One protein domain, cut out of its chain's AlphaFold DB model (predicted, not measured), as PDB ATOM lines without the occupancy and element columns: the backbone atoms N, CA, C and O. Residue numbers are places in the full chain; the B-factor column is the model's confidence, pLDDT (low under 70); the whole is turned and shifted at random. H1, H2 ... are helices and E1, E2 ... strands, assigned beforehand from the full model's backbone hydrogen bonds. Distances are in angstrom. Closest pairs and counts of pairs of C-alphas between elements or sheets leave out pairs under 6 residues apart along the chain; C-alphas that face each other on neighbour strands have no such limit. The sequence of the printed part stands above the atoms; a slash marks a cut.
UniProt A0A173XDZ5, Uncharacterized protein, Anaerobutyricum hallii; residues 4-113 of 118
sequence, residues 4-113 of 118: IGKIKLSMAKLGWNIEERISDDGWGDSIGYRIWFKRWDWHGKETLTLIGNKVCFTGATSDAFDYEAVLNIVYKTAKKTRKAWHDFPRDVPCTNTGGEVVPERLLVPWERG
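AT A GLANCE: This is residues 4 to 113 of the 118 residues of an uncharacterized protein of Anaerobutyricum hallii (UniProt A0A173XDZ5). A long sheet of three strands, E1, E2 and E3, is covered on one face by the long helix H3, with H1 side by side with H3: two layers, helices on one face of a sheet. At one end, the small hairpin E4 and E5 packs near the end of H3 and the start of E3, and H2 lies beyond the sheet. The printed part has 110 residues with three named helices and five named strands, in the order H1 E1 E2 H2 E3 H3 E4 E5, class mixed; both sheets are antiparallel, ordered E1 - E2 - E3 and E4 - E5. The whole is compact, radius of gyration of the C-alphas 14.8 A, but elongated, 46 by 29 by 19 A.

HOW THE PARTS SIT: E2, residues 32 to 39, is the inner strand of a sheet twisted, its C-alphas up to 4.1 A off the best plane. E1, residues 17 to 23, forms an antiparallel hairpin with E2, N 19 and O 36 being 3.0 A apart. E3, residues 55 to 61, is antiparallel to E2, with N 35 and O 59 2.9 A apart. H3, residues 67 to 87, is on the sheet at a height of 8.6 A, over E2 and E3 and along the strands; its closest C-alphas to E3 are Thr 77 and Gly 59, 5.5 A. H1, residues 4 to 13, touches residues 71 to 78 of H3 alone, the same way at a shallow tilt of 24 degrees, closest C-alphas Ile 4 and Leu 71, 5.8 A. E4, residues 93 to 95, and E5, residues 101 to 103, form a hairpin, N 94 and O 102 2.9 A apart. The closest C-alphas of E3 and E4 are Val 55 and Cys 94, 6.7 A. H2, residues 47 to 51, is apart from H3. Every O i to N i+4 pair is within hydrogen-bond range in H1, H2 and H3.

IN THESE COORDINATES: H1 begins at C-alpha 4 (51.419, 53.883, 241.861). H3 is 29.9 A long and E2 23.4 A; E5 ends at C-alpha 103 (24.597, 61.560, 238.861).

THE WHOLE: The C-alphas farthest apart are Asp 29 and Glu 111, 47.7 A. The printed part has no cut, no link is long, and no printed residue is under 70 in pLDDT.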
ATOM      1  N   ILE A   4      52.418  53.271 240.975       98.25
ATOM      2  CA  ILE A   4      51.419  53.883 241.861       98.25
ATOM      3  C   ILE A   4      51.687  55.386 241.988       98.25
ATOM      4  O   ILE A   4      50.785  56.193 241.743       98.25
ATOM      5  N   GLY A   5      52.931  55.780 242.278       98.12
ATOM      6  CA  GLY A   5      53.325  57.184 242.381       98.12
ATOM      7  C   GLY A   5      53.070  57.972 241.094       98.12
ATOM      8  O   GLY A   5      52.546  59.084 241.149       98.12
ATOM      9  N   LYS A   6      53.342  57.382 239.920       98.56
ATOM     10  CA  LYS A   6      53.057  58.017 238.617       98.56
ATOM     11  C   LYS A   6      51.564  58.292 238.413       98.56
ATOM     12  O   LYS A   6      51.209  59.368 237.930       98.56
ATOM     13  N   ILE A   7      50.689  57.353 238.788       98.56
ATOM     14  CA  ILE A   7      49.230  57.540 238.694       98.56
ATOM     15  C   ILE A   7      48.783  58.660 239.634       98.56
ATOM     16  O   ILE A   7      48.085  59.574 239.196       98.56
ATOM     17  N   LYS A   8      49.223  58.628 240.896       98.44
ATOM     18  CA  LYS A   8      48.881  59.651 241.892       98.44
ATOM     19  C   LYS A   8      49.333  61.043 241.445       98.44
ATOM     20  O   LYS A   8      48.523  61.962 241.421       98.44
ATOM     21  N   LEU A   9      50.574  61.186 240.978       98.19
ATOM     22  CA  LEU A   9      51.075  62.459 240.450       98.19
ATOM     23  C   LEU A   9      50.231  62.966 239.272       98.19
ATOM     24  O   LEU A   9      49.924  64.154 239.200       98.19
ATOM     25  N   SER A  10      49.844  62.081 238.348       98.19
ATOM     26  CA  SER A  10      48.972  62.451 237.229       98.19
ATOM     27  C   SER A  10      47.603  62.937 237.707       98.19
ATOM     28  O   SER A  10      47.114  63.933 237.184       98.19
ATOM     29  N   MET A  11      46.998  62.278 238.696       98.12
ATOM     30  CA  MET A  11      45.706  62.688 239.255       98.12
ATOM     31  C   MET A  11      45.806  64.025 240.000       98.12
ATOM     32  O   MET A  11      44.960  64.893 239.794       98.12
ATOM     33  N   ALA A  12      46.869  64.235 240.780       97.62
ATOM     34  CA  ALA A  12      47.124  65.501 241.468       97.62
ATOM     35  C   ALA A  12      47.281  66.670 240.481       97.62
ATOM     36  O   ALA A  12      46.665  67.716 240.655       97.62
ATOM     37  N   LYS A  13      48.021  66.470 239.379       97.00
ATOM     38  CA  LYS A  13      48.142  67.464 238.293       97.00
ATOM     39  C   LYS A  13      46.812  67.786 237.604       97.00
ATOM     40  O   LYS A  13      46.670  68.864 237.043       97.00
ATOM     41  N   LEU A  14      45.849  66.865 237.642       95.50
ATOM     42  CA  LEU A  14      44.484  67.068 237.143       95.50
ATOM     43  C   LEU A  14      43.556  67.727 238.184       95.50
ATOM     44  O   LEU A  14      42.358  67.847 237.933       95.50
ATOM     45  N   GLY A  15      44.083  68.143 239.340       94.38
ATOM     46  CA  GLY A  15      43.336  68.835 240.392       94.38
ATOM     47  C   GLY A  15      42.648  67.913 241.400       94.38
ATOM     48  O   GLY A  15      41.800  68.372 242.158       94.38
ATOM     49  N   TRP A  16      42.972  66.618 241.421       97.00
ATOM     50  CA  TRP A  16      42.413  65.690 242.405       97.00
ATOM     51  C   TRP A  16      43.222  65.688 243.696       97.00
ATOM     52  O   TRP A  16      44.419  65.400 243.681       97.00
ATOM     53  N   ASN A  17      42.546  65.905 244.823       97.19
ATOM     54  CA  ASN A  17      43.118  65.643 246.137       97.19
ATOM     55  C   ASN A  17      43.144  64.138 246.385       97.19
ATOM     56  O   ASN A  17      42.168  63.437 246.103       97.19
ATOM     57  N   ILE A  18      44.258  63.648 246.915       98.31
ATOM     58  CA  ILE A  18      44.491  62.224 247.133       98.31
ATOM     59  C   ILE A  18      44.653  62.010 248.626       98.31
ATOM     60  O   ILE A  18      45.501  62.633 249.256       98.31
ATOM     61  N   GLU A  19      43.842  61.120 249.175       98.06
ATOM     62  CA  GLU A  19      43.990  60.631 250.539       98.06
ATOM     63  C   GLU A  19      44.143  59.121 250.479       98.06
ATOM     64  O   GLU A  19      43.503  58.462 249.658       98.06
ATOM     65  N   GLU A  20      44.983  58.566 251.339       97.00
ATOM     66  CA  GLU A  20      45.138  57.127 251.462       97.00
ATOM     67  C   GLU A  20      45.248  56.712 252.919       97.00
ATOM     68  O   GLU A  20      45.642  57.498 253.784       97.00
ATOM     69  N   ARG A  21      44.855  55.471 253.189       97.06
ATOM     70  CA  ARG A  21      44.884  54.873 254.516       97.06
ATOM     71  C   ARG A  21      45.272  53.409 254.404       97.06
ATOM     72  O   ARG A  21      44.752  52.698 253.547       97.06
ATOM     73  N   ILE A  22      46.149  52.984 255.305       97.00
ATOM     74  CA  ILE A  22      46.415  51.581 255.610       97.00
ATOM     75  C   ILE A  22      45.885  51.352 257.025       97.00
ATOM     76  O   ILE A  22      46.282  52.076 257.938       97.00
ATOM     77  N   SER A  23      44.943  50.426 257.193       95.38
ATOM     78  CA  SER A  23      44.303  50.149 258.486       95.38
ATOM     79  C   SER A  23      43.604  48.788 258.499       95.38
ATOM     80  O   SER A  23      43.230  48.267 257.451       95.38
ATOM     81  N   ASP A  24      43.368  48.258 259.692       92.75
ATOM     82  CA  ASP A  24      42.507  47.097 259.976       92.75
ATOM     83  C   ASP A  24      40.996  47.402 259.859       92.75
ATOM     84  O   ASP A  24      40.179  46.504 259.668       92.75
ATOM     85  N   ASP A  25      40.617  48.682 259.917       88.00
ATOM     86  CA  ASP A  25      39.229  49.162 259.856       88.00
ATOM     87  C   ASP A  25      38.408  48.584 258.680       88.00
ATOM     88  O   ASP A  25      38.566  48.983 257.517       88.00
ATOM     89  N   GLY A  26      37.491  47.667 259.010       81.88
ATOM     90  CA  GLY A  26      36.539  47.056 258.079       81.88
ATOM     91  C   GLY A  26      37.017  45.782 257.374       81.88
ATOM     92  O   GLY A  26      36.358  45.368 256.420       81.88
ATOM     93  N   TRP A  27      38.117  45.159 257.818       86.38
ATOM     94  CA  TRP A  27      38.730  43.998 257.143       86.38
ATOM     95  C   TRP A  27      38.943  42.766 258.038       86.38
ATOM     96  O   TRP A  27      39.663  41.847 257.652       86.38
ATOM     97  N   GLY A  28      38.317  42.721 259.218       86.50
ATOM     98  CA  GLY A  28      38.502  41.621 260.171       86.50
ATOM     99  C   GLY A  28      39.960  41.535 260.627       86.50
ATOM    100  O   GLY A  28      40.511  42.527 261.087       86.50
ATOM    101  N   ASP A  29      40.589  40.373 260.440       90.00
ATOM    102  CA  ASP A  29      41.984  40.123 260.842       90.00
ATOM    103  C   ASP A  29      43.031  40.583 259.802       90.00
ATOM    104  O   ASP A  29      44.213  40.259 259.914       90.00
ATOM    105  N   SER A  30      42.619  41.303 258.752       93.25
ATOM    106  CA  SER A  30      43.506  41.771 257.674       93.25
ATOM    107  C   SER A  30      43.803  43.269 257.765       93.25
ATOM    108  O   SER A  30      42.989  44.051 258.248       93.25
ATOM    109  N   ILE A  31      44.956  43.694 257.238       96.62
ATOM    110  CA  ILE A  31      45.298  45.115 257.083       96.62
ATOM    111  C   ILE A  31      45.014  45.542 255.646       96.62
ATOM    112  O   ILE A  31      45.745  45.177 254.724       96.62
ATOM    113  N   GLY A  32      43.979  46.359 255.467       97.44
ATOM    114  CA  GLY A  32      43.540  46.842 254.167       97.44
ATOM    115  C   GLY A  32      44.154  48.177 253.752       97.44
ATOM    116  O   GLY A  32      44.625  48.974 254.566       97.44
ATOM    117  N   TYR A  33      44.122  48.425 252.446       97.88
ATOM    118  CA  TYR A  33      44.488  49.687 251.810       97.88
ATOM    119  C   TYR A  33      43.246  50.362 251.245       97.88
ATOM    120  O   TYR A  33      42.428  49.727 250.575       97.88
ATOM    121  N   ARG A  34      43.131  51.673 251.447       97.62
ATOM    122  CA  ARG A  34      42.074  52.502 250.869       97.62
ATOM    123  C   ARG A  34      42.661  53.776 250.281       97.62
ATOM    124  O   ARG A  34      43.516  54.410 250.891       97.62
ATOM    125  N   ILE A  35      42.168  54.166 249.111       98.31
ATOM    126  CA  ILE A  35      42.502  55.428 248.447       98.31
ATOM    127  C   ILE A  35      41.229  56.182 248.093       98.31
ATOM    128  O   ILE A  35      40.240  55.591 247.652       98.31
ATOM    129  N   TRP A  36      41.280  57.499 248.240       98.25
ATOM    130  CA  TRP A  36      40.234  58.414 247.829       98.25
ATOM    131  C   TRP A  36      40.788  59.465 246.873       98.25
ATOM    132  O   TRP A  36      41.774  60.133 247.182       98.25
ATOM    133  N   PHE A  37      40.096  59.663 245.754       98.38
ATOM    134  CA  PHE A  37      40.270  60.829 244.892       98.38
ATOM    135  C   PHE A  37      39.112  61.793 245.136       98.38
ATOM    136  O   PHE A  37      37.952  61.451 244.897       98.38
ATOM    137  N   LYS A  38      39.435  62.983 245.637       97.75
ATOM    138  CA  LYS A  38      38.487  63.968 246.160       97.75
ATOM    139  C   LYS A  38      38.589  65.286 245.391       97.75
ATOM    140  O   LYS A  38      39.700  65.741 245.117       97.75
ATOM    141  N   ARG A  39      37.458  65.936 245.110       95.62
ATOM    142  CA  ARG A  39      37.415  67.321 244.607       95.62
ATOM    143  C   ARG A  39      36.285  68.116 245.234       95.62
ATOM    144  O   ARG A  39      35.175  67.613 245.379       95.62
ATOM    145  N   TRP A  40      36.601  69.363 245.570       94.12
ATOM    146  CA  TRP A  40      35.630  70.356 246.026       94.12
ATOM    147  C   TRP A  40      35.070  71.197 244.873       94.12
ATOM    148  O   TRP A  40      34.043  71.848 245.046       94.12
ATOM    149  N   ASP A  41      35.686  71.120 243.692       94.81
ATOM    150  CA  ASP A  41      35.197  71.719 242.458       94.81
ATOM    151  C   ASP A  41      34.832  70.667 241.402       94.81
ATOM    152  O   ASP A  41      35.483  69.628 241.266       94.81
ATOM    153  N   TRP A  42      33.805  70.964 240.614       96.50
ATOM    154  CA  TRP A  42      33.407  70.177 239.455       96.50
ATOM    155  C   TRP A  42      33.157  71.111 238.281       96.50
ATOM    156  O   TRP A  42      32.305  71.984 238.377       96.50
ATOM    157  N   HIS A  43      33.941  70.984 237.205       95.31
ATOM    158  CA  HIS A  43      33.849  71.831 236.001       95.31
ATOM    159  C   HIS A  43      33.658  73.338 236.273       95.31
ATOM    160  O   HIS A  43      32.889  74.009 235.593       95.31
ATOM    161  N   GLY A  44      34.368  73.874 237.273       94.38
ATOM    162  CA  GLY A  44      34.316  75.295 237.645       94.38
ATOM    163  C   GLY A  44      33.262  75.661 238.694       94.38
ATOM    164  O   GLY A  44      33.249  76.801 239.142       94.38
ATOM    165  N   LYS A  45      32.429  74.712 239.135       96.19
ATOM    166  CA  LYS A  45      31.407  74.907 240.170       96.19
ATOM    167  C   LYS A  45      31.801  74.289 241.508       96.19
ATOM    168  O   LYS A  45      32.392  73.211 241.562       96.19
ATOM    169  N   GLU A  46      31.437  74.947 242.601       95.75
ATOM    170  CA  GLU A  46      31.650  74.467 243.963       95.75
ATOM    171  C   GLU A  46      30.682  73.316 244.283       95.75
ATOM    172  O   GLU A  46      29.459  73.478 244.312       95.75
ATOM    173  N   THR A  47      31.237  72.142 244.577       95.81
ATOM    174  CA  THR A  47      30.459  70.923 244.866       95.81
ATOM    175  C   THR A  47      29.664  71.028 246.165       95.81
ATOM    176  O   THR A  47      28.546  70.526 246.233       95.81
ATOM    177  N   LEU A  48      30.173  71.758 247.166       95.06
ATOM    178  CA  LEU A  48      29.456  71.985 248.422       95.06
ATOM    179  C   LEU A  48      28.130  72.722 248.189       95.06
ATOM    180  O   LEU A  48      27.116  72.347 248.767       95.06
ATOM    181  N   THR A  49      28.115  73.717 247.300       94.56
ATOM    182  CA  THR A  49      26.882  74.423 246.927       94.56
ATOM    183  C   THR A  49      25.936  73.516 246.129       94.56
ATOM    184  O   THR A  49      24.727  73.551 246.342       94.56
ATOM    185  N   LEU A  50      26.476  72.685 245.231       96.50
ATOM    186  CA  LEU A  50      25.689  71.818 244.349       96.50
ATOM    187  C   LEU A  50      25.057  70.616 245.056       96.50
ATOM    188  O   LEU A  50      23.897  70.317 244.800       96.50
ATOM    189  N   ILE A  51      25.803  69.914 245.908       95.88
ATOM    190  CA  ILE A  51      25.397  68.624 246.497       95.88
ATOM    191  C   ILE A  51      25.599  68.553 248.017       95.88
ATOM    192  O   ILE A  51      25.400  67.502 248.620       95.88
ATOM    193  N   GLY A  52      26.040  69.637 248.663       95.69
ATOM    194  CA  GLY A  52      26.314  69.639 250.105       95.69
ATOM    195  C   GLY A  52      27.542  68.816 250.506       95.69
ATOM    196  O   GLY A  52      27.756  68.567 251.690       95.69
ATOM    197  N   ASN A  53      28.356  68.373 249.544       95.38
ATOM    198  CA  ASN A  53      29.522  67.524 249.780       95.38
ATOM    199  C   ASN A  53      30.556  67.659 248.649       95.38
ATOM    200  O   ASN A  53      30.314  68.311 247.640       95.38
ATOM    201  N   LYS A  54      31.710  67.012 248.815       95.62
ATOM    202  CA  LYS A  54      32.738  66.846 247.776       95.62
ATOM    203  C   LYS A  54      32.430  65.667 246.857       95.62
ATOM    204  O   LYS A  54      31.879  64.659 247.301       95.62
ATOM    205  N   VAL A  55      32.940  65.722 245.628       97.12
ATOM    206  CA  VAL A  55      33.084  64.520 244.794       97.12
ATOM    207  C   VAL A  55      34.148  63.628 245.416       97.12
ATOM    208  O   VAL A  55      35.238  64.096 245.761       97.12
ATOM    209  N   CYS A  56      33.843  62.341 245.567       97.19
ATOM    210  CA  CYS A  56      34.732  61.381 246.203       97.19
ATOM    211  C   CYS A  56      34.603  60.005 245.547       97.19
ATOM    212  O   CYS A  56      33.555  59.364 245.635       97.19
ATOM    213  N   PHE A  57      35.683  59.526 244.934       97.69
ATOM    214  CA  PHE A  57      35.782  58.151 244.446       97.69
ATOM    215  C   PHE A  57      36.736  57.361 245.324       97.69
ATOM    216  O   PHE A  57      37.869  57.786 245.547       97.69
ATOM    217  N   THR A  58      36.270  56.206 245.793       96.38
ATOM    218  CA  THR A  58      37.014  55.344 246.717       96.38
ATOM    219  C   THR A  58      37.374  54.032 246.038       96.38
ATOM    220  O   THR A  58      36.560  53.462 245.310       96.38
ATOM    221  N   GLY A  59      38.576  53.539 246.314       96.12
ATOM    222  CA  GLY A  59      38.982  52.169 246.032       96.12
ATOM    223  C   GLY A  59      39.600  51.539 247.269       96.12
ATOM    224  O   GLY A  59      40.239  52.241 248.054       96.12
ATOM    225  N   ALA A  60      39.415  50.232 247.443       96.25
ATOM    226  CA  ALA A  60      39.984  49.513 248.572       96.25
ATOM    227  C   ALA A  60      40.349  48.061 248.239       96.25
ATOM    228  O   ALA A  60      39.748  47.463 247.347       96.25
ATOM    229  N   THR A  61      41.316  47.520 248.977       96.44
ATOM    230  CA  THR A  61      41.690  46.098 249.023       96.44
ATOM    231  C   THR A  61      41.955  45.703 250.478       96.44
ATOM    232  O   THR A  61      42.415  46.543 251.250       96.44
ATOM    233  N   SER A  62      41.682  44.452 250.853       96.25
ATOM    234  CA  SER A  62      42.044  43.891 252.164       96.25
ATOM    235  C   SER A  62      43.535  43.570 252.290       96.25
ATOM    236  O   SER A  62      43.998  43.335 253.398       96.25
ATOM    237  N   ASP A  63      44.278  43.599 251.180       95.19
ATOM    238  CA  ASP A  63      45.690  43.213 251.120       95.19
ATOM    239  C   ASP A  63      46.575  44.448 250.914       95.19
ATOM    240  O   ASP A  63      47.004  44.751 249.799       95.19
ATOM    241  N   ALA A  64      46.839  45.210 251.981       96.69
ATOM    242  CA  ALA A  64      47.596  46.463 251.876       96.69
ATOM    243  C   ALA A  64      49.055  46.295 251.430       96.69
ATOM    244  O   ALA A  64      49.667  47.251 250.952       96.69
ATOM    245  N   PHE A  65      49.617  45.103 251.622       95.94
ATOM    246  CA  PHE A  65      51.028  44.813 251.366       95.94
ATOM    247  C   PHE A  65      51.258  44.033 250.066       95.94
ATOM    248  O   PHE A  65      52.409  43.824 249.683       95.94
ATOM    249  N   ASP A  66      50.192  43.656 249.353       97.62
ATOM    250  CA  ASP A  66      50.297  43.133 247.992       97.62
ATOM    251  C   ASP A  66      50.361  44.305 246.999       97.62
ATOM    252  O   ASP A  66      49.401  45.055 246.795       97.62
ATOM    253  N   TYR A  67      51.524  44.460 246.365       97.69
ATOM    254  CA  TYR A  67      51.775  45.540 245.417       97.69
ATOM    255  C   TYR A  67      50.796  45.543 244.236       97.69
ATOM    256  O   TYR A  67      50.325  46.610 243.836       97.69
ATOM    257  N   GLU A  68      50.492  44.378 243.663       98.25
ATOM    258  CA  GLU A  68      49.624  44.277 242.489       98.25
ATOM    259  C   GLU A  68      48.161  44.520 242.872       98.25
ATOM    260  O   GLU A  68      47.435  45.193 242.130       98.25
ATOM    261  N   ALA A  69      47.733  44.080 244.059       97.69
ATOM    262  CA  ALA A  69      46.411  44.397 244.595       97.69
ATOM    263  C   ALA A  69      46.235  45.913 244.775       97.69
ATOM    264  O   ALA A  69      45.269  46.500 244.268       97.69
ATOM    265  N   VAL A  70      47.199  46.574 245.421       98.44
ATOM    266  CA  VAL A  70      47.183  48.031 245.619       98.44
ATOM    267  C   VAL A  70      47.252  48.765 244.278       98.44
ATOM    268  O   VAL A  70      46.446  49.667 244.028       98.44
ATOM    269  N   LEU A  71      48.155  48.371 243.373       98.69
ATOM    270  CA  LEU A  71      48.279  48.972 242.044       98.69
ATOM    271  C   LEU A  71      46.969  48.868 241.256       98.69
ATOM    272  O   LEU A  71      46.535  49.856 240.657       98.69
ATOM    273  N   ASN A  72      46.316  47.705 241.276       98.44
ATOM    274  CA  ASN A  72      45.040  47.477 240.601       98.44
ATOM    275  C   ASN A  72      43.943  48.405 241.140       98.44
ATOM    276  O   ASN A  72      43.216  49.019 240.354       98.44
ATOM    277  N   ILE A  73      43.847  48.561 242.463       98.00
ATOM    278  CA  ILE A  73      42.877  49.463 243.097       98.00
ATOM    279  C   ILE A  73      43.158  50.924 242.751       98.00
ATOM    280  O   ILE A  73      42.239  51.639 242.333       98.00
ATOM    281  N   VAL A  74      44.411  51.372 242.847       98.62
ATOM    282  CA  VAL A  74      44.801  52.741 242.481       98.62
ATOM    283  C   VAL A  74      44.477  53.014 241.010       98.62
ATOM    284  O   VAL A  74      43.855  54.030 240.689       98.62
ATOM    285  N   TYR A  75      44.835  52.094 240.112       98.56
ATOM    286  CA  TYR A  75      44.590  52.225 238.678       98.56
ATOM    287  C   TYR A  75      43.096  52.264 238.339       98.56
ATOM    288  O   TYR A  75      42.652  53.180 237.638       98.56
ATOM    289  N   LYS A  76      42.307  51.301 238.833       98.06
ATOM    290  CA  LYS A  76      40.863  51.221 238.557       98.06
ATOM    291  C   LYS A  76      40.126  52.442 239.086       98.06
ATOM    292  O   LYS A  76      39.287  52.996 238.374       98.06
ATOM    293  N   THR A  77      40.475  52.895 240.287       98.31
ATOM    294  CA  THR A  77      39.844  54.072 240.893       98.31
ATOM    295  C   THR A  77      40.204  55.331 240.113       98.31
ATOM    296  O   THR A  77      39.306  56.052 239.696       98.31
ATOM    297  N   ALA A  78      41.480  55.544 239.768       98.44
ATOM    298  CA  ALA A  78      41.886  56.677 238.932       98.44
ATOM    299  C   ALA A  78      41.218  56.661 237.542       98.44
ATOM    300  O   ALA A  78      40.797  57.702 237.035       98.44
ATOM    301  N   LYS A  79      41.086  55.483 236.915       98.19
ATOM    302  CA  LYS A  79      40.374  55.322 235.637       98.19
ATOM    303  C   LYS A  79      38.897  55.699 235.769       98.19
ATOM    304  O   LYS A  79      38.412  56.455 234.929       98.19
ATOM    305  N   LYS A  80      38.213  55.219 236.816       97.62
ATOM    306  CA  LYS A  80      36.817  55.571 237.135       97.62
ATOM    307  C   LYS A  80      36.662  57.082 237.299       97.62
ATOM    308  O   LYS A  80      35.830  57.685 236.634       97.62
ATOM    309  N   THR A  81      37.528  57.693 238.100       97.31
ATOM    310  CA  THR A  81      37.548  59.131 238.367       97.31
ATOM    311  C   THR A  81      37.701  59.968 237.092       97.31
ATOM    312  O   THR A  81      36.946  60.912 236.870       97.31
ATOM    313  N   ARG A  82      38.650  59.609 236.215       97.50
ATOM    314  CA  ARG A  82      38.836  60.304 234.930       97.50
ATOM    315  C   ARG A  82      37.642  60.126 234.003       97.50
ATOM    316  O   ARG A  82      37.233  61.083 233.363       97.50
ATOM    317  N   LYS A  83      37.078  58.919 233.939       97.62
ATOM    318  CA  LYS A  83      35.877  58.670 233.139       97.62
ATOM    319  C   LYS A  83      34.708  59.532 233.624       97.62
ATOM    320  O   LYS A  83      34.090  60.200 232.807       97.62
ATOM    321  N   ALA A  84      34.490  59.611 234.937       97.56
ATOM    322  CA  ALA A  84      33.444  60.446 235.519       97.56
ATOM    323  C   ALA A  84      33.607  61.935 235.160       97.56
ATOM    324  O   ALA A  84      32.632  62.599 234.834       97.56
ATOM    325  N   TRP A  85      34.840  62.451 235.146       96.94
ATOM    326  CA  TRP A  85      35.108  63.828 234.712       96.94
ATOM    327  C   TRP A  85      34.588  64.118 233.296       96.94
ATOM    328  O   TRP A  85      34.075  65.203 233.044       96.94
ATOM    329  N   HIS A  86      34.702  63.154 232.381       96.75
ATOM    330  CA  HIS A  86      34.244  63.312 231.001       96.75
ATOM    331  C   HIS A  86      32.751  63.028 230.822       96.75
ATOM    332  O   HIS A  86      32.089  63.741 230.075       96.75
ATOM    333  N   ASP A  87      32.230  62.004 231.497       98.00
ATOM    334  CA  ASP A  87      30.845  61.555 231.326       98.00
ATOM    335  C   ASP A  87      29.823  62.517 231.957       98.00
ATOM    336  O   ASP A  87      28.684  62.572 231.501       98.00
ATOM    337  N   PHE A  88      30.220  63.285 232.980       97.50
ATOM    338  CA  PHE A  88      29.324  64.166 233.740       97.50
ATOM    339  C   PHE A  88      29.775  65.637 233.660       97.50
ATOM    340  O   PHE A  88      30.301  66.180 234.633       97.50
ATOM    341  N   PRO A  89      29.603  66.312 232.506       96.25
ATOM    342  CA  PRO A  89      30.043  67.698 232.324       96.25
ATOM    343  C   PRO A  89      29.170  68.729 233.057       96.25
ATOM    344  O   PRO A  89      29.614  69.853 233.280       96.25
ATOM    345  N   ARG A  90      27.921  68.374 233.391       95.75
ATOM    346  CA  ARG A  90      26.925  69.277 234.002       95.75
ATOM    347  C   ARG A  90      26.193  68.664 235.197       95.75
ATOM    348  O   ARG A  90      25.231  69.233 235.688       95.75
ATOM    349  N   ASP A  91      26.675  67.522 235.667       95.75
ATOM    350  CA  ASP A  91      26.166  66.832 236.844       95.75
ATOM    351  C   ASP A  91      27.346  66.468 237.730       95.75
ATOM    352  O   ASP A  91      28.451  66.225 237.241       95.75
ATOM    353  N   VAL A  92      27.121  66.423 239.036       97.06
ATOM    354  CA  VAL A  92      28.144  65.996 239.989       97.06
ATOM    355  C   VAL A  92      27.986  64.490 240.192       97.06
ATOM    356  O   VAL A  92      26.914  64.071 240.611       97.06
ATOM    357  N   PRO A  93      28.988  63.649 239.892       97.50
ATOM    358  CA  PRO A  93      28.832  62.204 240.010       97.50
ATOM    359  C   PRO A  93      29.085  61.697 241.434       97.50
ATOM    360  O   PRO A  93      29.957  62.203 242.148       97.50
ATOM    361  N   CYS A  94      28.409  60.610 241.801       95.62
ATOM    362  CA  CYS A  94      28.695  59.809 242.989       95.62
ATOM    363  C   CYS A  94      28.788  58.313 242.643       95.62
ATOM    364  O   CYS A  94      28.535  57.893 241.513       95.62
ATOM    365  N   THR A  95      29.233  57.502 243.606       94.31
ATOM    366  CA  THR A  95      29.202  56.036 243.483       94.31
ATOM    367  C   THR A  95      27.997  55.508 244.249       94.31
ATOM    368  O   THR A  95      27.899  55.755 245.450       94.31
ATOM    369  N   ASN A  96      27.095  54.791 243.576       91.38
ATOM    370  CA  ASN A  96      25.944  54.172 244.233       91.38
ATOM    371  C   ASN A  96      26.355  52.912 245.025       91.38
ATOM    372  O   ASN A  96      27.504  52.464 244.978       91.38
ATOM    373  N   THR A  97      25.409  52.305 245.745       88.00
ATOM    374  CA  THR A  97      25.646  51.072 246.521       88.00
ATOM    375  C   THR A  97      26.056  49.874 245.656       88.00
ATOM    376  O   THR A  97      26.715  48.969 246.157       88.00
ATOM    377  N   GLY A  98      25.721  49.883 244.361       87.56
ATOM    378  CA  GLY A  98      26.147  48.882 243.377       87.56
ATOM    379  C   GLY A  98      27.551  49.114 242.804       87.56
ATOM    380  O   GLY A  98      28.041  48.301 242.025       87.56
ATOM    381  N   GLY A  99      28.224  50.207 243.175       86.31
ATOM    382  CA  GLY A  99      29.567  50.545 242.696       86.31
ATOM    383  C   GLY A  99      29.610  51.263 241.340       86.31
ATOM    384  O   GLY A  99      30.711  51.577 240.853       86.31
ATOM    385  N   GLU A 100      28.450  51.555 240.752       93.69
ATOM    386  CA  GLU A 100      28.303  52.304 239.505       93.69
ATOM    387  C   GLU A 100      28.477  53.803 239.748       93.69
ATOM    388  O   GLU A 100      28.199  54.312 240.835       93.69
ATOM    389  N   VAL A 101      28.942  54.514 238.720       97.31
ATOM    390  CA  VAL A 101      29.026  55.976 238.753       97.31
ATOM    391  C   VAL A 101      27.760  56.545 238.140       97.31
ATOM    392  O   VAL A 101      27.482  56.300 236.968       97.31
ATOM    393  N   VAL A 102      27.019  57.306 238.934       96.81
ATOM    394  CA  VAL A 102      25.733  57.901 238.561       96.81
ATOM    395  C   VAL A 102      25.721  59.387 238.936       96.81
ATOM    396  O   VAL A 102      26.553  59.803 239.747       96.81
ATOM    397  N   PRO A 103      24.811  60.202 238.376       96.88
ATOM    398  CA  PRO A 103      24.597  61.560 238.861       96.88
ATOM    399  C   PRO A 103      24.157  61.547 240.329       96.88
ATOM    400  O   PRO A 103      23.241  60.813 240.703       96.88
ATOM    401  N   GLU A 104      24.789  62.377 241.150       95.31
ATOM    402  CA  GLU A 104      24.300  62.720 242.480       95.31
ATOM    403  C   GLU A 104      23.097  63.654 242.357       95.31
ATOM    404  O   GLU A 104      22.999  64.471 241.433       95.31
ATOM    405  N   ARG A 105      22.188  63.580 243.325       93.94
ATOM    406  CA  ARG A 105      21.075  64.518 243.388       93.94
ATOM    407  C   ARG A 105      21.592  65.908 243.744       93.94
ATOM    408  O   ARG A 105      21.977  66.174 244.881       93.94
ATOM    409  N   LEU A 106      21.515  66.820 242.782       95.19
ATOM    410  CA  LEU A 106      21.827  68.221 243.022       95.19
ATOM    411  C   LEU A 106      20.797  68.857 243.974       95.19
ATOM    412  O   LEU A 106      19.584  68.748 243.769       95.19
ATOM    413  N   LEU A 107      21.285  69.537 245.012       95.12
ATOM    414  CA  LEU A 107      20.502  70.385 245.916       95.12
ATOM    415  C   LEU A 107      20.068  71.680 245.225       95.12
ATOM    416  O   LEU A 107      18.984  72.196 245.493       95.12
ATOM    417  N   VAL A 108      20.907  72.192 244.322       93.75
ATOM    418  CA  VAL A 108      20.600  73.337 243.459       93.75
ATOM    419  C   VAL A 108      20.890  72.980 242.000       93.75
ATOM    420  O   VAL A 108      21.844  72.248 241.746       93.75
ATOM    421  N   PRO A 109      20.115  73.492 241.023       95.19
ATOM    422  CA  PRO A 109      20.400  73.265 239.608       95.19
ATOM    423  C   PRO A 109      21.837  73.645 239.242       95.19
ATOM    424  O   PRO A 109      22.364  74.628 239.770       95.19
ATOM    425  N   TRP A 110      22.444  72.904 238.313       95.81
ATOM    426  CA  TRP A 110      23.839  73.082 237.898       95.81
ATOM    427  C   TRP A 110      24.190  74.538 237.562       95.81
ATOM    428  O   TRP A 110      25.194  75.077 238.031       95.81
ATOM    429  N   GLU A 111      23.323  75.208 236.801       95.19
ATOM    430  CA  GLU A 111      23.494  76.592 236.350       95.19
ATOM    431  C   GLU A 111      23.559  77.587 237.514       95.19
ATOM    432  O   GLU A 111      24.119  78.673 237.373       95.19
ATOM    433  N   ARG A 112      22.995  77.215 238.667       94.50
ATOM    434  CA  ARG A 112      22.944  78.025 239.890       94.50
ATOM    435  C   ARG A 112      24.023  77.637 240.897       94.50
ATOM    436  O   ARG A 112      24.080  78.236 241.970       94.50
ATOM    437  N   GLY A 113      24.866  76.654 240.575       94.12
ATOM    438  CA  GLY A 113      26.048  76.341 241.366       94.12
ATOM    439  C   GLY A 113      26.953  77.564 241.477       94.12
ATOM    440  O   GLY A 113      27.150  78.291 240.498       94.12
TER     441      GLY A 113